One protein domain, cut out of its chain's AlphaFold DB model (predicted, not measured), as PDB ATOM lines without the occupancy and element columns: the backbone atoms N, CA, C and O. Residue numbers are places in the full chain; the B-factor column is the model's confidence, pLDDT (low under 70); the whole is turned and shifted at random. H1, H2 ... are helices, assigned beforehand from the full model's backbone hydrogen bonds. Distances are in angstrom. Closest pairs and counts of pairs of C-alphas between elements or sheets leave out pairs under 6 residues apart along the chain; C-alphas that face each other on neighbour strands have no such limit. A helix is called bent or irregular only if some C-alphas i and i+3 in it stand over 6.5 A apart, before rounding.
ATOM      1  N   LEU A  67     136.777 144.681 169.507       65.56
ATOM      2  CA  LEU A  67     137.260 146.060 169.313       65.56
ATOM      3  C   LEU A  67     137.470 146.854 170.620       65.56
ATOM      4  O   LEU A  67     137.885 148.017 170.588       65.56
ATOM      5  N   THR A  68     137.199 146.256 171.782       69.56
ATOM      6  CA  THR A  68     137.288 146.930 173.092       69.56
ATOM      7  C   THR A  68     138.689 147.484 173.402       69.56
ATOM      8  O   THR A  68     138.781 148.667 173.753       69.56
ATOM      9  N   PRO A  69     139.793 146.727 173.200       69.00
ATOM     10  CA  PRO A  69     141.160 147.233 173.383       69.00
ATOM     11  C   PRO A  69     141.455 148.475 172.536       69.00
ATOM     12  O   PRO A  69     142.076 149.436 172.994       69.00
ATOM     13  N   MET A  70     140.940 148.482 171.307       69.69
ATOM     14  CA  MET A  70     141.078 149.584 170.362       69.69
ATOM     15  C   MET A  70     140.365 150.829 170.875       69.69
ATOM     16  O   MET A  70     140.978 151.885 170.995       69.69
ATOM     17  N   ILE A  71     139.085 150.721 171.237       71.94
ATOM     18  CA  ILE A  71     138.291 151.856 171.730       71.94
ATOM     19  C   ILE A  71     138.926 152.462 172.990       71.94
ATOM     20  O   ILE A  71     138.970 153.689 173.135       71.94
ATOM     21  N   LEU A  72     139.460 151.624 173.880       72.94
ATOM     22  CA  LEU A  72     140.204 152.052 175.066       72.94
ATOM     23  C   LEU A  72     141.475 152.813 174.710       72.94
ATOM     24  O   LEU A  72     141.720 153.884 175.264       72.94
ATOM     25  N   PHE A  73     142.244 152.312 173.746       74.81
ATOM     26  CA  PHE A  73     143.431 152.994 173.247       74.81
ATOM     27  C   PHE A  73     143.090 154.372 172.663       74.81
ATOM     28  O   PHE A  73     143.730 155.369 172.997       74.81
ATOM     29  N   ILE A  74     142.015 154.476 171.875       75.25
ATOM     30  CA  ILE A  74     141.538 155.762 171.347       75.25
ATOM     31  C   ILE A  74     141.172 156.732 172.477       75.25
ATOM     32  O   ILE A  74     141.548 157.909 172.447       75.25
ATOM     33  N   LYS A  75     140.421 156.256 173.479       77.88
ATOM     34  CA  LYS A  75     140.032 157.063 174.645       77.88
ATOM     35  C   LYS A  75     141.256 157.533 175.432       77.88
ATOM     36  O   LYS A  75     141.300 158.691 175.849       77.88
ATOM     37  N   TYR A  76     142.252 156.669 175.578       78.00
ATOM     38  CA  TYR A  76     143.509 156.974 176.240       78.00
ATOM     39  C   TYR A  76     144.284 158.089 175.548       78.00
ATOM     40  O   TYR A  76     144.614 159.098 176.172       78.00
ATOM     41  N   LEU A  77     144.477 157.980 174.238       77.75
ATOM     42  CA  LEU A  77     145.162 159.010 173.459       77.75
ATOM     43  C   LEU A  77     144.431 160.339 173.485       77.75
ATOM     44  O   LEU A  77     145.050 161.396 173.567       77.75
ATOM     45  N   ARG A  78     143.097 160.297 173.437       81.25
ATOM     46  CA  ARG A  78     142.280 161.500 173.558       81.25
ATOM     47  C   ARG A  78     142.529 162.199 174.890       81.25
ATOM     48  O   ARG A  78     142.596 163.425 174.902       81.25
ATOM     49  N   ARG A  79     142.659 161.446 175.982       81.50
ATOM     50  CA  ARG A  79     142.943 161.996 177.310       81.50
ATOM     51  C   ARG A  79     144.352 162.578 177.389       81.50
ATOM     52  O   ARG A  79     144.473 163.748 177.736       81.50
ATOM     53  N   LEU A  80     145.368 161.822 176.972       79.06
ATOM     54  CA  LEU A  80     146.748 162.316 176.905       79.06
ATOM     55  C   LEU A  80     146.854 163.607 176.094       79.06
ATOM     56  O   LEU A  80     147.506 164.557 176.506       79.06
ATOM     57  N   PHE A  81     146.168 163.666 174.955       81.31
ATOM     58  CA  PHE A  81     146.165 164.850 174.110       81.31
ATOM     59  C   PHE A  81     145.560 166.076 174.813       81.31
ATOM     60  O   PHE A  81     146.051 167.194 174.659       81.31
ATOM     61  N   VAL A  82     144.492 165.889 175.595       83.31
ATOM     62  CA  VAL A  82     143.891 166.974 176.388       83.31
ATOM     63  C   VAL A  82     144.858 167.456 177.469       83.31
ATOM     64  O   VAL A  82     145.026 168.663 177.608       83.31
ATOM     65  N   GLU A  83     145.507 166.539 178.185       81.88
ATOM     66  CA  GLU A  83     146.495 166.877 179.217       81.88
ATOM     67  C   GLU A  83     147.671 167.651 178.605       81.88
ATOM     68  O   GLU A  83     147.933 168.787 178.995       81.88
ATOM     69  N   TYR A  84     148.271 167.124 177.539       80.81
ATOM     70  CA  TYR A  84     149.406 167.754 176.865       80.81
ATOM     71  C   TYR A  84     149.072 169.140 176.298       80.81
ATOM     72  O   TYR A  84     149.814 170.104 176.482       80.81
ATOM     73  N   THR A  85     147.918 169.287 175.636       81.38
ATOM     74  CA  THR A  85     147.490 170.608 175.146       81.38
ATOM     75  C   THR A  85     147.247 171.588 176.291       81.38
ATOM     76  O   THR A  85     147.583 172.762 176.153       81.38
ATOM     77  N   SER A  86     146.712 171.130 177.427       83.81
ATOM     78  CA  SER A  86     146.506 171.985 178.602       83.81
ATOM     79  C   SER A  86     147.819 172.467 179.226       83.81
ATOM     80  O   SER A  86     147.912 173.632 179.612       83.81
ATOM     81  N   GLU A  87     148.854 171.624 179.244       85.19
ATOM     82  CA  GLU A  87     150.189 171.999 179.715       85.19
ATOM     83  C   GLU A  87     150.805 173.084 178.826       85.19
ATOM     84  O   GLU A  87     151.285 174.096 179.335       85.19
ATOM     85  N   TRP A  88     150.694 172.956 177.499       85.19
ATOM     86  CA  TRP A  88     151.137 174.008 176.577       85.19
ATOM     87  C   TRP A  88     150.403 175.331 176.775       85.19
ATOM     88  O   TRP A  88     151.030 176.391 176.746       85.19
ATOM     89  N   TYR A  89     149.087 175.288 176.995       87.06
ATOM     90  CA  TYR A  89     148.318 176.489 177.318       87.06
ATOM     91  C   TYR A  89     148.770 177.119 178.641       87.06
ATOM     92  O   TYR A  89     148.837 178.344 178.725       87.06
ATOM     93  N   SER A  90     149.115 176.309 179.645       87.81
ATOM     94  CA  SER A  90     149.655 176.788 180.923       87.81
ATOM     95  C   SER A  90     151.012 177.469 180.746       87.81
ATOM     96  O   SER A  90     151.204 178.580 181.234       87.81
ATOM     97  N   ILE A  91     151.928 176.858 179.987       85.31
ATOM     98  CA  ILE A  91     153.239 177.447 179.671       85.31
ATOM     99  C   ILE A  91     153.060 178.787 178.954       85.31
ATOM    100  O   ILE A  91     153.669 179.784 179.336       85.31
ATOM    101  N   LEU A  92     152.185 178.839 177.946       87.25
ATOM    102  CA  LEU A  92     151.908 180.075 177.220       87.25
ATOM    103  C   LEU A  92     151.307 181.155 178.132       87.25
ATOM    104  O   LEU A  92     151.678 182.319 178.017       87.25
ATOM    105  N   ALA A  93     150.405 180.780 179.042       86.50
ATOM    106  CA  ALA A  93     149.811 181.703 180.007       86.50
ATOM    107  C   ALA A  93     150.845 182.242 181.006       86.50
ATOM    108  O   ALA A  93     150.805 183.424 181.335       86.50
ATOM    109  N   GLN A  94     151.789 181.409 181.450       85.31
ATOM    110  CA  GLN A  94     152.903 181.841 182.296       85.31
ATOM    111  C   GLN A  94     153.806 182.829 181.555       85.31
ATOM    112  O   GLN A  94     154.094 183.896 182.085       85.31
ATOM    113  N   ILE A  95     154.175 182.537 180.303       82.56
ATOM    114  CA  ILE A  95     154.968 183.467 179.484       82.56
ATOM    115  C   ILE A  95     154.212 184.783 179.278       82.56
ATOM    116  O   ILE A  95     154.788 185.851 179.452       82.56
ATOM    117  N   ALA A  96     152.919 184.729 178.948       81.25
ATOM    118  CA  ALA A  96     152.104 185.927 178.776       81.25
ATOM    119  C   ALA A  96     152.035 186.757 180.067       81.25
ATOM    120  O   ALA A  96     152.179 187.974 180.008       81.25
ATOM    121  N   LYS A  97     151.888 186.099 181.224       81.81
ATOM    122  CA  LYS A  97     151.879 186.752 182.536       81.81
ATOM    123  C   LYS A  97     153.209 187.414 182.885       81.81
ATOM    124  O   LYS A  97     153.172 188.392 183.603       81.81
ATOM    125  N   GLU A  98     154.353 186.913 182.433       73.69
ATOM    126  CA  GLU A  98     155.651 187.566 182.678       73.69
ATOM    127  C   GLU A  98     155.916 188.706 181.677       73.69
ATOM    128  O   GLU A  98     156.517 189.731 182.005       73.69
ATOM    129  N   VAL A  99     155.429 188.562 180.441       70.12
ATOM    130  CA  VAL A  99     155.612 189.564 179.383       70.12
ATOM    131  C   VAL A  99     154.700 190.784 179.585       70.12
ATOM    132  O   VAL A  99     155.203 191.901 179.512       70.12
ATOM    133  N   ASP A 100     153.405 190.611 179.880       65.62
ATOM    134  CA  ASP A 100     152.429 191.716 180.020       65.62
ATOM    135  C   ASP A 100     152.733 192.756 181.126       65.62
ATOM    136  O   ASP A 100     152.674 193.953 180.834       65.62
ATOM    137  N   PRO A 101     153.068 192.394 182.382       56.12
ATOM    138  CA  PRO A 101     153.339 193.376 183.434       56.12
ATOM    139  C   PRO A 101     154.597 194.191 183.129       56.12
ATOM    140  O   PRO A 101     154.604 195.399 183.343       56.12
ATOM    141  N   THR A 102     155.606 193.571 182.510       55.53
ATOM    142  CA  THR A 102     156.820 194.270 182.064       55.53
ATOM    143  C   THR A 102     156.508 195.312 180.976       55.53
ATOM    144  O   THR A 102     157.167 196.345 180.883       55.53
ATOM    145  N   VAL A 103     155.476 195.075 180.156       54.69
ATOM    146  CA  VAL A 103     155.025 196.002 179.099       54.69
ATOM    147  C   VAL A 103     154.220 197.172 179.660       54.69
ATOM    148  O   VAL A 103     154.398 198.300 179.197       54.69
ATOM    149  N   SER A 104     153.374 196.937 180.667       52.62
ATOM    150  CA  SER A 104     152.696 198.029 181.378       52.62
ATOM    151  C   SER A 104     153.716 198.952 182.047       52.62
ATOM    152  O   SER A 104     153.618 200.172 181.906       52.62
ATOM    153  N   ASP A 105     154.746 198.374 182.668       52.16
ATOM    154  CA  ASP A 105     155.847 199.133 183.261       52.16
ATOM    155  C   ASP A 105     156.631 199.929 182.209       52.16
ATOM    156  O   ASP A 105     156.964 201.085 182.445       52.16
ATOM    157  N   LEU A 106     156.859 199.389 181.005       53.75
ATOM    158  CA  LEU A 106     157.540 200.106 179.913       53.75
ATOM    159  C   LEU A 106     156.815 201.387 179.461       53.75
ATOM    160  O   LEU A 106     157.469 202.304 178.965       53.75
ATOM    161  N   SER A 107     155.488 201.458 179.616       52.38
ATOM    162  CA  SER A 107     154.697 202.640 179.241       52.38
ATOM    163  C   SER A 107     154.753 203.773 180.273       52.38
ATOM    164  O   SER A 107     154.606 204.938 179.900       52.38
ATOM    165  N   ASP A 108     155.035 203.435 181.534       50.12
ATOM    166  CA  ASP A 108     155.160 204.370 182.663       50.12
ATOM    167  C   ASP A 108     156.640 204.633 183.038       50.12
ATOM    168  O   ASP A 108     156.965 205.412 183.938       50.12
ATOM    169  N   TYR A 109     157.577 203.982 182.336       51.78
ATOM    170  CA  TYR A 109     159.004 204.022 182.644       51.78
ATOM    171  C   TYR A 109     159.649 205.351 182.228       51.78
ATOM    172  O   TYR A 109     159.730 205.703 181.047       51.78
ATOM    173  N   ASP A 110     160.192 206.073 183.214       53.81
ATOM    174  CA  ASP A 110     161.020 207.264 183.001       53.81
ATOM    175  C   ASP A 110     162.185 206.925 182.039       53.81
ATOM    176  O   ASP A 110     162.978 206.015 182.327       53.81
ATOM    177  N   PRO A 111     162.367 207.677 180.934       53.75
ATOM    178  CA  PRO A 111     163.525 207.582 180.046       53.75
ATOM    179  C   PRO A 111     164.875 207.507 180.773       53.75
ATOM    180  O   PRO A 111     165.820 206.929 180.242       53.75
ATOM    181  N   LYS A 112     164.982 208.080 181.983       49.03
ATOM    182  CA  LYS A 112     166.177 208.019 182.838       49.03
ATOM    183  C   LYS A 112     166.455 206.644 183.449       49.03
ATOM    184  O   LYS A 112     167.621 206.317 183.633       49.03
ATOM    185  N   ARG A 113     165.425 205.852 183.761       50.00
ATOM    186  CA  ARG A 113     165.588 204.474 184.258       50.00
ATOM    187  C   ARG A 113     165.880 203.506 183.124       50.00
ATOM    188  O   ARG A 113     166.667 202.589 183.314       50.00
ATOM    189  N   LEU A 114     165.354 203.775 181.929       51.22
ATOM    190  CA  LEU A 114     165.865 203.120 180.728       51.22
ATOM    191  C   LEU A 114     167.337 203.502 180.493       51.22
ATOM    192  O   LEU A 114     168.125 202.676 180.094       51.22
ATOM    193  N   LEU A 115     167.760 204.724 180.823       44.62
ATOM    194  CA  LEU A 115     169.170 205.151 180.795       44.62
ATOM    195  C   LEU A 115     170.079 204.466 181.836       44.62
ATOM    196  O   LEU A 115     171.293 204.613 181.729       44.62
ATOM    197  N   MET A 116     169.535 203.715 182.801       47.34
ATOM    198  CA  MET A 116     170.306 202.921 183.770       47.34
ATOM    199  C   MET A 116     170.620 201.506 183.248       47.34
ATOM    200  O   MET A 116     170.737 200.566 184.024       47.34
ATOM    201  N   PHE A 117     170.848 201.357 181.937       49.75
ATOM    202  CA  PHE A 117     171.451 200.163 181.314       49.75
ATOM    203  C   PHE A 117     172.910 199.887 181.761       49.75
ATOM    204  O   PHE A 117     173.606 199.106 181.118       49.75
ATOM    205  N   ASP A 118     173.383 200.527 182.834       46.38
ATOM    206  CA  ASP A 118     174.691 200.279 183.454       46.38
ATOM    207  C   ASP A 118     174.577 199.379 184.699       46.38
ATOM    208  O   ASP A 118     175.578 199.096 185.362       46.38
ATOM    209  N   ASP A 119     173.365 198.910 185.034       49.88
ATOM    210  CA  ASP A 119     173.233 197.888 186.065       49.88
ATOM    211  C   ASP A 119     173.821 196.574 185.551       49.88
ATOM    212  O   ASP A 119     173.455 196.043 184.499       49.88
ATOM    213  N   LYS A 120     174.773 196.054 186.326       51.16
ATOM    214  CA  LYS A 120     175.563 194.848 186.038       51.16
ATOM    215  C   LYS A 120     174.714 193.579 185.895       51.16
ATOM    216  O   LYS A 120     175.237 192.546 185.479       51.16
ATOM    217  N   ASP A 121     173.415 193.673 186.158       49.22
ATOM    218  CA  ASP A 121     172.475 192.571 186.189       49.22
ATOM    219  C   ASP A 121     171.401 192.729 185.093       49.22
ATOM    220  O   ASP A 121     170.310 193.242 185.299       49.22
ATOM    221  N   GLN A 122     171.723 192.178 183.917       51.81
ATOM    222  CA  GLN A 122     170.798 191.711 182.870       51.81
ATOM    223  C   GLN A 122     170.082 192.758 181.983       51.81
ATOM    224  O   GLN A 122     169.045 193.328 182.301       51.81
ATOM    225  N   ASN A 123     170.567 192.854 180.738       67.12
ATOM    226  CA  ASN A 123     169.923 193.536 179.612       67.12
ATOM    227  C   ASN A 123     168.485 193.034 179.365       67.12
ATOM    228  O   ASN A 123     168.288 191.926 178.864       67.12
ATOM    229  N   LEU A 124     167.482 193.884 179.596       68.19
ATOM    230  CA  LEU A 124     166.072 193.638 179.255       68.19
ATOM    231  C   LEU A 124     165.888 193.177 177.791       68.19
ATOM    232  O   LEU A 124     165.107 192.272 177.502       68.19
ATOM    233  N   SER A 125     166.678 193.737 176.867       69.06
ATOM    234  CA  SER A 125     166.715 193.325 175.457       69.06
ATOM    235  C   SER A 125     167.172 191.871 175.264       69.06
ATOM    236  O   SER A 125     166.638 191.166 174.409       69.06
ATOM    237  N   VAL A 126     168.110 191.385 176.086       73.31
ATOM    238  CA  VAL A 126     168.558 189.984 176.087       73.31
ATOM    239  C   VAL A 126     167.466 189.075 176.646       73.31
ATOM    240  O   VAL A 126     167.275 187.973 176.131       73.31
ATOM    241  N   THR A 127     166.722 189.520 177.657       74.94
ATOM    242  CA  THR A 127     165.586 188.768 178.210       74.94
ATOM    243  C   THR A 127     164.460 188.624 177.188       74.94
ATOM    244  O   THR A 127     164.041 187.499 176.914       74.94
ATOM    245  N   TYR A 128     164.038 189.711 176.533       76.12
ATOM    246  CA  TYR A 128     163.038 189.636 175.460       76.12
ATOM    247  C   TYR A 128     163.506 188.775 174.287       76.12
ATOM    248  O   TYR A 128     162.738 187.959 173.782       76.12
ATOM    249  N   PHE A 129     164.785 188.866 173.909       78.50
ATOM    250  CA  PHE A 129     165.354 187.986 172.892       78.50
ATOM    251  C   PHE A 129     165.300 186.506 173.302       78.50
ATOM    252  O   PHE A 129     164.925 185.657 172.494       78.50
ATOM    253  N   LYS A 130     165.625 186.172 174.558       81.25
ATOM    254  CA  LYS A 130     165.516 184.797 175.078       81.25
ATOM    255  C   LYS A 130     164.072 184.298 175.061       81.25
ATOM    256  O   LYS A 130     163.836 183.179 174.612       81.25
ATOM    257  N   ILE A 131     163.114 185.122 175.490       83.25
ATOM    258  CA  ILE A 131     161.678 184.793 175.457       83.25
ATOM    259  C   ILE A 131     161.215 184.570 174.014       83.25
ATOM    260  O   ILE A 131     160.539 183.584 173.729       83.25
ATOM    261  N   PHE A 132     161.636 185.423 173.080       84.88
ATOM    262  CA  PHE A 132     161.354 185.255 171.657       84.88
ATOM    263  C   PHE A 132     161.895 183.921 171.115       84.88
ATOM    264  O   PHE A 132     161.172 183.185 170.440       84.88
ATOM    265  N   GLN A 133     163.146 183.568 171.434       84.44
ATOM    266  CA  GLN A 133     163.738 182.291 171.017       84.44
ATOM    267  C   GLN A 133     163.029 181.088 171.645       84.44
ATOM    268  O   GLN A 133     162.838 180.074 170.971       84.44
ATOM    269  N   LEU A 134     162.606 181.199 172.906       84.56
ATOM    270  CA  LEU A 134     161.817 180.171 173.576       84.56
ATOM    271  C   LEU A 134     160.472 179.972 172.868       84.56
ATOM    272  O   LEU A 134     160.172 178.852 172.466       84.56
ATOM    273  N   LEU A 135     159.711 181.047 172.630       86.12
ATOM    274  CA  LEU A 135     158.427 180.996 171.917       86.12
ATOM    275  C   LEU A 135     158.571 180.385 170.520       86.12
ATOM    276  O   LEU A 135     157.767 179.537 170.136       86.12
ATOM    277  N   ARG A 136     159.630 180.751 169.786       84.75
ATOM    278  CA  ARG A 136     159.953 180.167 168.477       84.75
ATOM    279  C   ARG A 136     160.226 178.665 168.576       84.75
ATOM    280  O   ARG A 136     159.705 177.892 167.778       84.75
ATOM    281  N   THR A 137     161.027 178.251 169.556       85.44
ATOM    282  CA  THR A 137     161.369 176.837 169.769       85.44
ATOM    283  C   THR A 137     160.128 176.033 170.152       85.44
ATOM    284  O   THR A 137     159.884 174.980 169.573       85.44
ATOM    285  N   CYS A 138     159.285 176.555 171.049       83.44
ATOM    286  CA  CYS A 138     157.998 175.952 171.398       83.44
ATOM    287  C   CYS A 138     157.066 175.835 170.189       83.44
ATOM    288  O   CYS A 138     156.498 174.771 169.963       83.44
ATOM    289  N   GLY A 139     156.949 176.887 169.374       86.00
ATOM    290  CA  GLY A 139     156.147 176.863 168.152       86.00
ATOM    291  C   GLY A 139     156.598 175.789 167.155       86.00
ATOM    292  O   GLY A 139     155.753 175.133 166.548       86.00
ATOM    293  N   ASN A 140     157.910 175.572 167.025       85.25
ATOM    294  CA  ASN A 140     158.465 174.506 166.189       85.25
ATOM    295  C   ASN A 140     158.197 173.116 166.781       85.25
ATOM    296  O   ASN A 140     157.724 172.246 166.060       85.25
ATOM    297  N   MET A 141     158.409 172.926 168.089       81.44
ATOM    298  CA  MET A 141     158.120 171.651 168.763       81.44
ATOM    299  C   MET A 141     156.641 171.265 168.645       81.44
ATOM    300  O   MET A 141     156.320 170.098 168.437       81.44
ATOM    301  N   ILE A 142     155.725 172.235 168.734       83.69
ATOM    302  CA  ILE A 142     154.286 172.008 168.533       83.69
ATOM    303  C   ILE A 142     153.998 171.566 167.092       83.69
ATOM    304  O   ILE A 142     153.183 170.668 166.887       83.69
ATOM    305  N   GLU A 143     154.658 172.171 166.101       85.06
ATOM    306  CA  GLU A 143     154.503 171.785 164.696       85.06
ATOM    307  C   GLU A 143     155.042 170.377 164.433       85.06
ATOM    308  O   GLU A 143     154.346 169.566 163.831       85.06
ATOM    309  N   GLU A 144     156.239 170.064 164.930       82.69
ATOM    310  CA  GLU A 144     156.840 168.731 164.830       82.69
ATOM    311  C   GLU A 144     155.940 167.678 165.484       82.69
ATOM    312  O   GLU A 144     155.563 166.703 164.840       82.69
ATOM    313  N   THR A 145     155.467 167.937 166.708       81.44
ATOM    314  CA  THR A 145     154.522 167.051 167.411       81.44
ATOM    315  C   THR A 145     153.225 166.877 166.613       81.44
ATOM    316  O   THR A 145     152.650 165.787 166.574       81.44
ATOM    317  N   HIS A 146     152.732 167.938 165.967       82.56
ATOM    318  CA  HIS A 146     151.533 167.858 165.141       82.56
ATOM    319  C   HIS A 146     151.742 166.966 163.909       82.56
ATOM    320  O   HIS A 146     150.880 166.130 163.621       82.56
ATOM    321  N   GLN A 147     152.870 167.112 163.208       81.69
ATOM    322  CA  GLN A 147     153.210 166.278 162.052       81.69
ATOM    323  C   GLN A 147     153.427 164.821 162.465       81.69
ATOM    324  O   GLN A 147     152.806 163.930 161.887       81.69
ATOM    325  N   ASP A 148     154.182 164.582 163.539       80.50
ATOM    326  CA  ASP A 148     154.392 163.246 164.100       80.50
ATOM    327  C   ASP A 148     153.063 162.574 164.444       80.50
ATOM    328  O   ASP A 148     152.849 161.399 164.148       80.50
ATOM    329  N   PHE A 149     152.123 163.326 165.019       79.44
ATOM    330  CA  PHE A 149     150.785 162.835 165.318       79.44
ATOM    331  C   PHE A 149     149.992 162.463 164.052       79.44
ATOM    332  O   PHE A 149     149.284 161.450 164.042       79.44
ATOM    333  N   LEU A 150     150.085 163.257 162.979       79.31
ATOM    334  CA  LEU A 150     149.414 162.972 161.706       79.31
ATOM    335  C   LEU A 150     150.012 161.751 160.993       79.31
ATOM    336  O   LEU A 150     149.256 160.912 160.490       79.31
ATOM    337  N   ASP A 151     151.334 161.629 160.996       81.69
ATOM    338  CA  ASP A 151     152.062 160.497 160.424       81.69
ATOM    339  C   ASP A 151     151.781 159.216 161.202       81.69
ATOM    340  O   ASP A 151     151.500 158.155 160.633       81.69
ATOM    341  N   TRP A 152     151.794 159.318 162.526       77.62
ATOM    342  CA  TRP A 152     151.456 158.221 163.415       77.62
ATOM    343  C   TRP A 152     150.006 157.771 163.237       77.62
ATOM    344  O   TRP A 152     149.739 156.573 163.165       77.62
ATOM    345  N   HIS A 153     149.075 158.710 163.056       72.69
ATOM    346  CA  HIS A 153     147.688 158.401 162.722       72.69
ATOM    347  C   HIS A 153     147.575 157.581 161.426       72.69
ATOM    348  O   HIS A 153     146.758 156.660 161.356       72.69
ATOM    349  N   ALA A 154     148.343 157.917 160.385       74.25
ATOM    350  CA  ALA A 154     148.335 157.166 159.129       74.25
ATOM    351  C   ALA A 154     148.874 155.739 159.323       74.25
ATOM    352  O   ALA A 154     148.227 154.783 158.896       74.25
ATOM    353  N   LYS A 155     149.994 155.602 160.045       79.81
ATOM    354  CA  LYS A 155     150.630 154.309 160.349       79.81
ATOM    355  C   LYS A 155     149.726 153.398 161.171       79.81
ATOM    356  O   LYS A 155     149.580 152.224 160.854       79.81
ATOM    357  N   ILE A 156     149.067 153.948 162.185       72.62
ATOM    358  CA  ILE A 156     148.160 153.194 163.045       72.62
ATOM    359  C   ILE A 156     146.990 152.613 162.271       72.62
ATOM    360  O   ILE A 156     146.674 151.448 162.454       72.62
ATOM    361  N   LEU A 157     146.349 153.397 161.404       68.62
ATOM    362  CA  LEU A 157     145.225 152.904 160.610       68.62
ATOM    363  C   LEU A 157     145.639 151.772 159.667       68.62
ATOM    364  O   LEU A 157     144.856 150.846 159.479       68.62
ATOM    365  N   SER A 158     146.848 151.831 159.097       69.25
ATOM    366  CA  SER A 158     147.369 150.745 158.259       69.25
ATOM    367  C   SER A 158     147.730 149.500 159.066       69.25
ATOM    368  O   SER A 158     147.329 148.409 158.681       69.25
ATOM    369  N   THR A 159     148.419 149.649 160.200       70.38
ATOM    370  CA  THR A 159     148.768 148.518 161.074       70.38
ATOM    371  C   THR A 159     147.511 147.866 161.629       70.38
ATOM    372  O   THR A 159     147.363 146.659 161.567       70.38
ATOM    373  N   PHE A 160     146.541 148.673 162.056       66.88
ATOM    374  CA  PHE A 160     145.251 148.178 162.505       66.88
ATOM    375  C   PHE A 160     144.453 147.476 161.421       66.88
ATOM    376  O   PHE A 160     143.703 146.573 161.748       66.88
ATOM    377  N   LYS A 161     144.558 147.878 160.153       66.06
ATOM    378  CA  LYS A 161     143.887 147.143 159.084       66.06
ATOM    379  C   LYS A 161     144.496 145.743 158.934       66.06
ATOM    380  O   LYS A 161     143.748 144.778 158.888       66.06
ATOM    381  N   ASN A 162     145.824 145.660 158.920       67.38
ATOM    382  CA  ASN A 162     146.554 144.414 158.693       67.38
ATOM    383  C   ASN A 162     146.440 143.444 159.886       67.38
ATOM    384  O   ASN A 162     146.074 142.293 159.695       67.38
ATOM    385  N   ASP A 163     146.672 143.925 161.112       63.81
ATOM    386  CA  ASP A 163     146.635 143.094 162.327       63.81
ATOM    387  C   ASP A 163     145.209 142.624 162.651       63.81
ATOM    388  O   ASP A 163     145.005 141.549 163.211       63.81
ATOM    389  N   LEU A 164     144.200 143.439 162.322       58.81
ATOM    390  CA  LEU A 164     142.805 143.075 162.542       58.81
ATOM    391  C   LEU A 164     142.329 142.069 161.488       58.81
ATOM    392  O   LEU A 164     141.614 141.150 161.859       58.81
ATOM    393  N   GLU A 165     142.744 142.192 160.219       57.34
ATOM    394  CA  GLU A 165     142.513 141.154 159.196       57.34
ATOM    395  C   GLU A 165     143.141 139.810 159.618       57.34
ATOM    396  O   GLU A 165     142.480 138.783 159.516       57.34
ATOM    397  N   GLU A 166     144.346 139.820 160.202       59.00
ATOM    398  CA  GLU A 166     145.032 138.615 160.702       59.00
ATOM    399  C   GLU A 166     144.372 138.005 161.958       59.00
ATOM    400  O   GLU A 166     144.293 136.784 162.092       59.00
ATOM    401  N   GLN A 167     143.849 138.825 162.882       53.09
ATOM    402  CA  GLN A 167     143.144 138.332 164.078       53.09
ATOM    403  C   GLN A 167     141.671 137.955 163.832       53.09
ATOM    404  O   GLN A 167     141.119 137.141 164.579       53.09
ATOM    405  N   LEU A 168     141.019 138.517 162.805       51.50
ATOM    406  CA  LEU A 168     139.624 138.202 162.461       51.50
ATOM    407  C   LEU A 168     139.446 136.763 161.969       51.50
ATOM    408  O   LEU A 168     138.409 136.162 162.263       51.50
ATOM    409  N   ASP A 169     140.450 136.201 161.292       52.44
ATOM    410  CA  ASP A 169     140.441 134.802 160.843       52.44
ATOM    411  C   ASP A 169     140.348 133.807 162.023       52.44
ATOM    412  O   ASP A 169     139.953 132.656 161.835       52.44
ATOM    413  N   ALA A 170     140.632 134.251 163.257       53.47
ATOM    414  CA  ALA A 170     140.639 133.418 164.461       53.47
ATOM    415  C   ALA A 170     139.434 133.603 165.416       53.47
ATOM    416  O   ALA A 170     139.179 132.708 166.222       53.47
ATOM    417  N   GLN A 171     138.694 134.726 165.381       46.97
ATOM    418  CA  GLN A 171     137.657 135.050 166.395       46.97
ATOM    419  C   GLN A 171     136.259 135.401 165.844       46.97
ATOM    420  O   GLN A 171     135.353 135.715 166.619       46.97
ATOM    421  N   GLY A 172     136.041 135.277 164.533       54.06
ATOM    422  CA  GLY A 172     134.740 135.507 163.895       54.06
ATOM    423  C   GLY A 172     134.546 136.944 163.383       54.06
ATOM    424  O   GLY A 172     135.314 137.847 163.720       54.06
ATOM    425  N   PRO A 173     133.534 137.172 162.523       54.75
ATOM    426  CA  PRO A 173     133.447 138.380 161.711       54.75
ATOM    427  C   PRO A 173     133.104 139.608 162.562       54.75
ATOM    428  O   PRO A 173     131.973 139.772 163.026       54.75
ATOM    429  N   VAL A 174     134.070 140.516 162.722       58.72
ATOM    430  CA  VAL A 174     133.783 141.889 163.157       58.72
ATOM    431  C   VAL A 174     132.814 142.505 162.158       58.72
ATOM    432  O   VAL A 174     133.042 142.485 160.950       58.72
ATOM    433  N   THR A 175     131.708 143.049 162.655       62.66
ATOM    434  CA  THR A 175     130.677 143.622 161.795       62.66
ATOM    435  C   THR A 175     131.215 144.899 161.138       62.66
ATOM    436  O   THR A 175     131.696 145.801 161.826       62.66
ATOM    437  N   ASP A 176     131.095 145.023 159.812       67.19
ATOM    438  CA  ASP A 176     131.535 146.202 159.035       67.19
ATOM    439  C   ASP A 176     131.034 147.543 159.607       67.19
ATOM    440  O   ASP A 176     131.672 148.596 159.475       67.19
ATOM    441  N   VAL A 177     129.884 147.493 160.280       67.38
ATOM    442  CA  VAL A 177     129.240 148.612 160.970       67.38
ATOM    443  C   VAL A 177     130.112 149.166 162.106       67.38
ATOM    444  O   VAL A 177     130.269 150.387 162.202       67.38
ATOM    445  N   ASP A 178     130.739 148.313 162.919       69.06
ATOM    446  CA  ASP A 178     131.570 148.745 164.051       69.06
ATOM    447  C   ASP A 178     132.885 149.372 163.582       69.06
ATOM    448  O   ASP A 178     133.306 150.419 164.086       69.06
ATOM    449  N   MET A 179     133.479 148.813 162.525       67.94
ATOM    450  CA  MET A 179     134.673 149.370 161.886       67.94
ATOM    451  C   MET A 179     134.399 150.723 161.228       67.94
ATOM    452  O   MET A 179     135.227 151.638 161.287       67.94
ATOM    453  N   LYS A 180     133.222 150.895 160.616       74.94
ATOM    454  CA  LYS A 180     132.799 152.187 160.065       74.94
ATOM    455  C   LYS A 180     132.607 153.227 161.173       74.94
ATOM    456  O   LYS A 180     133.154 154.325 161.063       74.94
ATOM    457  N   LYS A 181     131.921 152.868 162.261       76.06
ATOM    458  CA  LYS A 181     131.695 153.747 163.418       76.06
ATOM    459  C   LYS A 181     133.010 154.176 164.077       76.06
ATOM    460  O   LYS A 181     133.203 155.360 164.354       76.06
ATOM    461  N   MET A 182     133.949 153.249 164.263       72.31
ATOM    462  CA  MET A 182     135.280 153.548 164.796       72.31
ATOM    463  C   MET A 182     136.057 154.508 163.883       72.31
ATOM    464  O   MET A 182     136.620 155.490 164.370       72.31
ATOM    465  N   ARG A 183     136.057 154.276 162.561       76.12
ATOM    466  CA  ARG A 183     136.708 155.175 161.589       76.12
ATOM    467  C   ARG A 183     136.133 156.587 161.633       76.12
ATOM    468  O   ARG A 183     136.890 157.555 161.566       76.12
ATOM    469  N   GLU A 184     134.817 156.719 161.761       80.38
ATOM    470  CA  GLU A 184     134.158 158.020 161.878       80.38
ATOM    471  C   GLU A 184     134.536 158.741 163.179       80.38
ATOM    472  O   GLU A 184     134.921 159.912 163.136       80.38
ATOM    473  N   GLU A 185     134.507 158.054 164.323       77.50
ATOM    474  CA  GLU A 185     134.904 158.626 165.618       77.50
ATOM    475  C   GLU A 185     136.385 159.018 165.662       77.50
ATOM    476  O   GLU A 185     136.754 160.076 166.186       77.50
ATOM    477  N   TRP A 186     137.241 158.206 165.050       77.88
ATOM    478  CA  TRP A 186     138.662 158.490 164.913       77.88
ATOM    479  C   TRP A 186     138.913 159.694 163.999       77.88
ATOM    480  O   TRP A 186     139.667 160.597 164.362       77.88
ATOM    481  N   LYS A 187     138.205 159.793 162.864       83.31
ATOM    482  CA  LYS A 187     138.267 160.951 161.956       83.31
ATOM    483  C   LYS A 187     137.788 162.239 162.634       83.31
ATOM    484  O   LYS A 187     138.433 163.280 162.492       83.31
ATOM    485  N   LYS A 188     136.691 162.181 163.400       86.06
ATOM    486  CA  LYS A 188     136.204 163.319 164.201       86.06
ATOM    487  C   LYS A 188     137.263 163.775 165.200       86.06
ATOM    488  O   LYS A 188     137.544 164.971 165.290       86.06
ATOM    489  N   TRP A 189     137.872 162.836 165.925       82.94
ATOM    490  CA  TRP A 189     138.933 163.151 166.877       82.94
ATOM    491  C   TRP A 189     140.166 163.742 166.190       82.94
ATOM    492  O   TRP A 189     140.623 164.794 166.623       82.94
ATOM    493  N   LYS A 190     140.632 163.168 165.072       82.81
ATOM    494  CA  LYS A 190     141.742 163.707 164.269       82.81
ATOM    495  C   LYS A 190     141.516 165.173 163.906       82.81
ATOM    496  O   LYS A 190     142.381 166.010 164.148       82.81
ATOM    497  N   ASN A 191     140.345 165.489 163.355       86.44
ATOM    498  CA  ASN A 191     140.011 166.852 162.944       86.44
ATOM    499  C   ASN A 191     139.950 167.806 164.145       86.44
ATOM    500  O   ASN A 191     140.437 168.933 164.066       86.44
ATOM    501  N   LYS A 192     139.399 167.347 165.275       86.44
ATOM    502  CA  LYS A 192     139.359 168.125 166.518       86.44
ATOM    503  C   LYS A 192     140.761 168.387 167.077       86.44
ATOM    504  O   LYS A 192     141.032 169.502 167.515       86.44
ATOM    505  N   SER A 193     141.643 167.389 167.052       81.25
ATOM    506  CA  SER A 193     143.032 167.523 167.501       81.25
ATOM    507  C   SER A 193     143.827 168.451 166.589       81.25
ATOM    508  O   SER A 193     144.519 169.333 167.090       81.25
ATOM    509  N   LYS A 194     143.659 168.329 165.265       85.94
ATOM    510  CA  LYS A 194     144.270 169.232 164.281       85.94
ATOM    511  C   LYS A 194     143.903 170.689 164.546       85.94
ATOM    512  O   LYS A 194     144.788 171.515 164.715       85.94
ATOM    513  N   ARG A 195     142.607 170.979 164.682       88.06
ATOM    514  CA  ARG A 195     142.133 172.335 164.979       88.06
ATOM    515  C   ARG A 195     142.742 172.889 166.271       88.06
ATOM    516  O   ARG A 195     143.154 174.039 166.305       88.06
ATOM    517  N   ARG A 196     142.840 172.072 167.326       85.44
ATOM    518  CA  ARG A 196     143.448 172.494 168.600       85.44
ATOM    519  C   ARG A 196     144.938 172.806 168.476       85.44
ATOM    520  O   ARG A 196     145.392 173.759 169.098       85.44
ATOM    521  N   PHE A 197     145.682 172.022 167.698       83.75
ATOM    522  CA  PHE A 197     147.090 172.306 167.415       83.75
ATOM    523  C   PHE A 197     147.258 173.595 166.607       83.75
ATOM    524  O   PHE A 197     148.107 174.412 166.948       83.75
ATOM    525  N   GLU A 198     146.426 173.810 165.585       87.38
ATOM    526  CA  GLU A 198     146.436 175.041 164.784       87.38
ATOM    527  C   GLU A 198     146.101 176.276 165.633       87.38
ATOM    528  O   GLU A 198     146.798 177.285 165.546       87.38
ATOM    529  N   GLU A 199     145.091 176.185 166.505       89.38
ATOM    530  CA  GLU A 199     144.727 177.249 167.451       89.38
ATOM    531  C   GLU A 199     145.872 177.548 168.433       89.38
ATOM    532  O   GLU A 199     146.235 178.710 168.624       89.38
ATOM    533  N   LEU A 200     146.476 176.512 169.025       88.00
ATOM    534  CA  LEU A 200     147.612 176.660 169.935       88.00
ATOM    535  C   LEU A 200     148.800 177.325 169.226       88.00
ATOM    536  O   LEU A 200     149.371 178.287 169.735       88.00
ATOM    537  N   ARG A 201     149.128 176.860 168.017       86.12
ATOM    538  CA  ARG A 201     150.195 177.423 167.183       86.12
ATOM    539  C   ARG A 201     149.932 178.883 166.829       86.12
ATOM    540  O   ARG A 201     150.865 179.681 166.879       86.12
ATOM    541  N   GLY A 202     148.692 179.224 166.478       87.19
ATOM    542  CA  GLY A 202     148.277 180.601 166.216       87.19
ATOM    543  C   GLY A 202     148.635 181.506 167.389       87.19
ATOM    544  O   GLY A 202     149.377 182.464 167.216       87.19
ATOM    545  N   ARG A 203     148.262 181.111 168.611       87.69
ATOM    546  CA  ARG A 203     148.562 181.907 169.809       87.69
ATOM    547  C   ARG A 203     150.054 182.041 170.112       87.69
ATOM    548  O   ARG A 203     150.482 183.098 170.568       87.69
ATOM    549  N   PHE A 204     150.850 180.998 169.874       87.62
ATOM    550  CA  PHE A 204     152.308 181.093 170.012       87.62
ATOM    551  C   PHE A 204     152.910 182.068 168.995       87.62
ATOM    552  O   PHE A 204     153.785 182.850 169.361       87.62
ATOM    553  N   LYS A 205     152.428 182.063 167.744       87.62
ATOM    554  CA  LYS A 205     152.859 183.023 166.716       87.62
ATOM    555  C   LYS A 205     152.446 184.450 167.052       87.62
ATOM    556  O   LYS A 205     153.273 185.345 166.921       87.62
ATOM    557  N   ASP A 206     151.217 184.648 167.515       87.94
ATOM    558  CA  ASP A 206     150.726 185.964 167.924       87.94
ATOM    559  C   ASP A 206     151.604 186.516 169.055       87.94
ATOM    560  O   ASP A 206     152.154 187.608 168.943       87.94
ATOM    561  N   LYS A 207     151.872 185.706 170.089       84.94
ATOM    562  CA  LYS A 207     152.761 186.112 171.188       84.94
ATOM    563  C   LYS A 207     154.210 186.316 170.758       84.94
ATOM    564  O   LYS A 207     154.889 187.193 171.287       84.94
ATOM    565  N   GLN A 208     154.698 185.544 169.792       87.31
ATOM    566  CA  GLN A 208     156.015 185.766 169.204       87.31
ATOM    567  C   GLN A 208     156.080 187.124 168.486       87.31
ATOM    568  O   GLN A 208     157.080 187.830 168.621       87.31
ATOM    569  N   GLN A 209     155.029 187.494 167.749       86.44
ATOM    570  CA  GLN A 209     154.938 188.777 167.055       86.44
ATOM    571  C   GLN A 209     154.848 189.948 168.042       86.44
ATOM    572  O   GLN A 209     155.533 190.954 167.845       86.44
ATOM    573  N   ASP A 210     154.084 189.793 169.129       83.81
ATOM    574  CA  ASP A 210     154.013 190.773 170.219       83.81
ATOM    575  C   ASP A 210     155.422 191.061 170.771       83.81
ATOM    576  O   ASP A 210     155.883 192.205 170.763       83.81
ATOM    577  N   VAL A 211     156.156 190.015 171.174       83.06
ATOM    578  CA  VAL A 211     157.514 190.140 171.740       83.06
ATOM    579  C   VAL A 211     158.512 190.720 170.733       83.06
ATOM    580  O   VAL A 211     159.394 191.498 171.114       83.06
ATOM    581  N   LEU A 212     158.384 190.383 169.447       84.31
ATOM    582  CA  LEU A 212     159.227 190.955 168.397       84.31
ATOM    583  C   LEU A 212     159.011 192.466 168.275       84.31
ATOM    584  O   LEU A 212     159.978 193.224 168.323       84.31
ATOM    585  N   SER A 213     157.753 192.904 168.196       81.00
ATOM    586  CA  SER A 213     157.414 194.328 168.085       81.00
ATOM    587  C   SER A 213     157.917 195.144 169.284       81.00
ATOM    588  O   SER A 213     158.421 196.257 169.126       81.00
ATOM    589  N   LEU A 214     157.865 194.559 170.485       76.44
ATOM    590  CA  LEU A 214     158.404 195.151 171.709       76.44
ATOM    591  C   LEU A 214     159.925 195.286 171.651       76.44
ATOM    592  O   LEU A 214     160.471 196.333 171.995       76.44
ATOM    593  N   THR A 215     160.607 194.244 171.173       80.31
ATOM    594  CA  THR A 215     162.065 194.249 171.014       80.31
ATOM    595  C   THR A 215     162.505 195.330 170.026       80.31
ATOM    596  O   THR A 215     163.440 196.078 170.312       80.31
ATOM    597  N   GLU A 216     161.812 195.462 168.893       81.00
ATOM    598  CA  GLU A 216     162.085 196.496 167.887       81.00
ATOM    599  C   GLU A 216     161.836 197.909 168.434       81.00
ATOM    600  O   GLU A 216     162.667 198.803 168.260       81.00
ATOM    601  N   SER A 217     160.725 198.107 169.150       75.56
ATOM    602  CA  SER A 217     160.402 199.379 169.804       75.56
ATOM    603  C   SER A 217     161.483 199.785 170.813       75.56
ATOM    604  O   SER A 217     161.968 200.921 170.794       75.56
ATOM    605  N   LEU A 218     161.932 198.833 171.638       75.38
ATOM    606  CA  LEU A 218     162.994 199.042 172.617       75.38
ATOM    607  C   LEU A 218     164.318 199.428 171.944       75.38
ATOM    608  O   LEU A 218     164.969 200.387 172.359       75.38
ATOM    609  N   GLN A 219     164.709 198.724 170.880       75.25
ATOM    610  CA  GLN A 219     165.929 199.029 170.126       75.25
ATOM    611  C   GLN A 219     165.871 200.411 169.472       75.25
ATOM    612  O   GLN A 219     166.851 201.157 169.517       75.25
ATOM    613  N   ASN A 220     164.721 200.787 168.914       78.00
ATOM    614  CA  ASN A 220     164.527 202.115 168.345       78.00
ATOM    615  C   ASN A 220     164.652 203.209 169.418       78.00
ATOM    616  O   ASN A 220     165.308 204.228 169.195       78.00
ATOM    617  N   PHE A 221     164.083 202.993 170.607       69.56
ATOM    618  CA  PHE A 221     164.247 203.929 171.717       69.56
ATOM    619  C   PHE A 221     165.719 204.078 172.126       69.56
ATOM    620  O   PHE A 221     166.192 205.205 172.308       69.56
ATOM    621  N   ILE A 222     166.452 202.964 172.234       72.62
ATOM    622  CA  ILE A 222     167.887 202.965 172.553       72.62
ATOM    623  C   ILE A 222     168.655 203.783 171.510       72.62
ATOM    624  O   ILE A 222     169.378 204.704 171.883       72.62
ATOM    625  N   ALA A 223     168.423 203.535 170.219       76.00
ATOM    626  CA  ALA A 223     169.081 204.259 169.134       76.00
ATOM    627  C   ALA A 223     168.790 205.771 169.173       76.00
ATOM    628  O   ALA A 223     169.688 206.599 169.005       76.00
ATOM    629  N   VAL A 224     167.540 206.164 169.444       76.50
ATOM    630  CA  VAL A 224     167.161 207.578 169.595       76.50
ATOM    631  C   VAL A 224     167.862 208.213 170.793       76.50
ATOM    632  O   VAL A 224     168.295 209.368 170.724       76.50
ATOM    633  N   ASN A 225     167.965 207.493 171.907       70.12
ATOM    634  CA  ASN A 225     168.612 208.007 173.101       70.12
ATOM    635  C   ASN A 225     170.132 208.128 172.924       70.12
ATOM    636  O   ASN A 225     170.709 209.159 173.273       70.12
ATOM    637  N   GLU A 226     170.760 207.140 172.296       74.88
ATOM    638  CA  GLU A 226     172.170 207.177 171.916       74.88
ATOM    639  C   GLU A 226     172.456 208.362 170.980       74.88
ATOM    640  O   GLU A 226     173.379 209.143 171.221       74.88
ATOM    641  N   ALA A 227     171.594 208.608 169.987       76.06
ATOM    642  CA  ALA A 227     171.702 209.775 169.113       76.06
ATOM    643  C   ALA A 227     171.572 211.106 169.882       76.06
ATOM    644  O   ALA A 227     172.307 212.064 169.613       76.06
ATOM    645  N   LYS A 228     170.674 211.188 170.877       74.69
ATOM    646  CA  LYS A 228     170.557 212.364 171.761       74.69
ATOM    647  C   LYS A 228     171.822 212.564 172.596       74.69
ATOM    648  O   LYS A 228     172.278 213.700 172.735       74.69
ATOM    649  N   GLN A 229     172.388 211.491 173.143       76.31
ATOM    650  CA  GLN A 229     173.620 211.541 173.925       76.31
ATOM    651  C   GLN A 229     174.811 211.959 173.060       76.31
ATOM    652  O   GLN A 229     175.531 212.882 173.438       76.31
ATOM    653  N   SER A 230     174.946 211.389 171.863       76.50
ATOM    654  CA  SER A 230     175.943 211.784 170.864       76.50
ATOM    655  C   SER A 230     175.798 213.260 170.468       76.50
ATOM    656  O   SER A 230     176.771 214.012 170.459       76.50
ATOM    657  N   THR A 231     174.568 213.744 170.273       81.12
ATOM    658  CA  THR A 231     174.314 215.168 169.987       81.12
ATOM    659  C   THR A 231     174.749 216.071 171.148       81.12
ATOM    660  O   THR A 231     175.325 217.140 170.927       81.12
TER     661      THR A 231
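AT A GLANCE: This is residues 67 to 231 of the 340 residues of an uncharacterized protein of Phaeosphaeria nodorum (strain SN15 / ATCC MYA-4574 / FGSC 10173) (UniProt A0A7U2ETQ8). Three long helices, H1, H3 and H4, lie side by side as a slender up-and-down bundle, each running against the one before it, with H4 the longest. Short H2 sits in the turn from H1 to H3 at one end, where residues 118 to 123 stick out. The printed part has 165 residues with four named helices, H1 to H4 in chain order, and no named strand: all helix. It is an extended rod, with a radius of gyration of the C-alphas of 25.0 A and spans of 88 by 24 by 22 A.

IN THESE COORDINATES: Find C-alpha 176 at (131.535, 146.202, 159.035); from there H4, residues 176 to 231, runs 81.9 A to C-alpha 231 at (174.314, 215.168, 169.987). H3, residues 124 to 171, covers 66.4 A, with a kink of 32 degrees near residue 165. H1, residues 68 to 108, starts at (137.288, 146.930, 173.092) and covers 60.9 A; it is neither bent nor irregular, but only just: C-alphas 98 and 101 are 6.3 A apart. H2 is residues 111 to 114.

HOW THE PARTS SIT: Look first at the helical hairpin of H3 and H4, which run opposite ways at a shallow tilt of 11 degrees. They touch through residues 125 to 146 of H3 and 194 to 219 of H4 alone, closest at the C-alphas of Phe 132 and Gln 208, 5.9 A. H1 touches H4, closest at the C-alphas of Leu 92 and Phe 204, 7.3 A, and runs the same way at a shallow tilt of 16 degrees. H1 and H3 are close but not clearly touching: their closest C-alphas, Ile 95 and Ile 131, are 7.9 A apart. H2 is near H4. Every O i to N i+4 pair is within hydrogen-bond range in H4, against 34 of 37 in H1 and 41 of 44 in H3; H2 is too short for one.

THE WHOLE: The two C-alphas farthest apart, Gly 172 and Thr 231, are 89.2 A apart. The printed part has no cut and no long link. Residues 118 to 123 and 166 to 172, of which 166 to 171 belong to H3, stand free. Mean pLDDT of the printed part is 73.6; look for values under 70 at residues 100 to 125 and 160 to 179, among others.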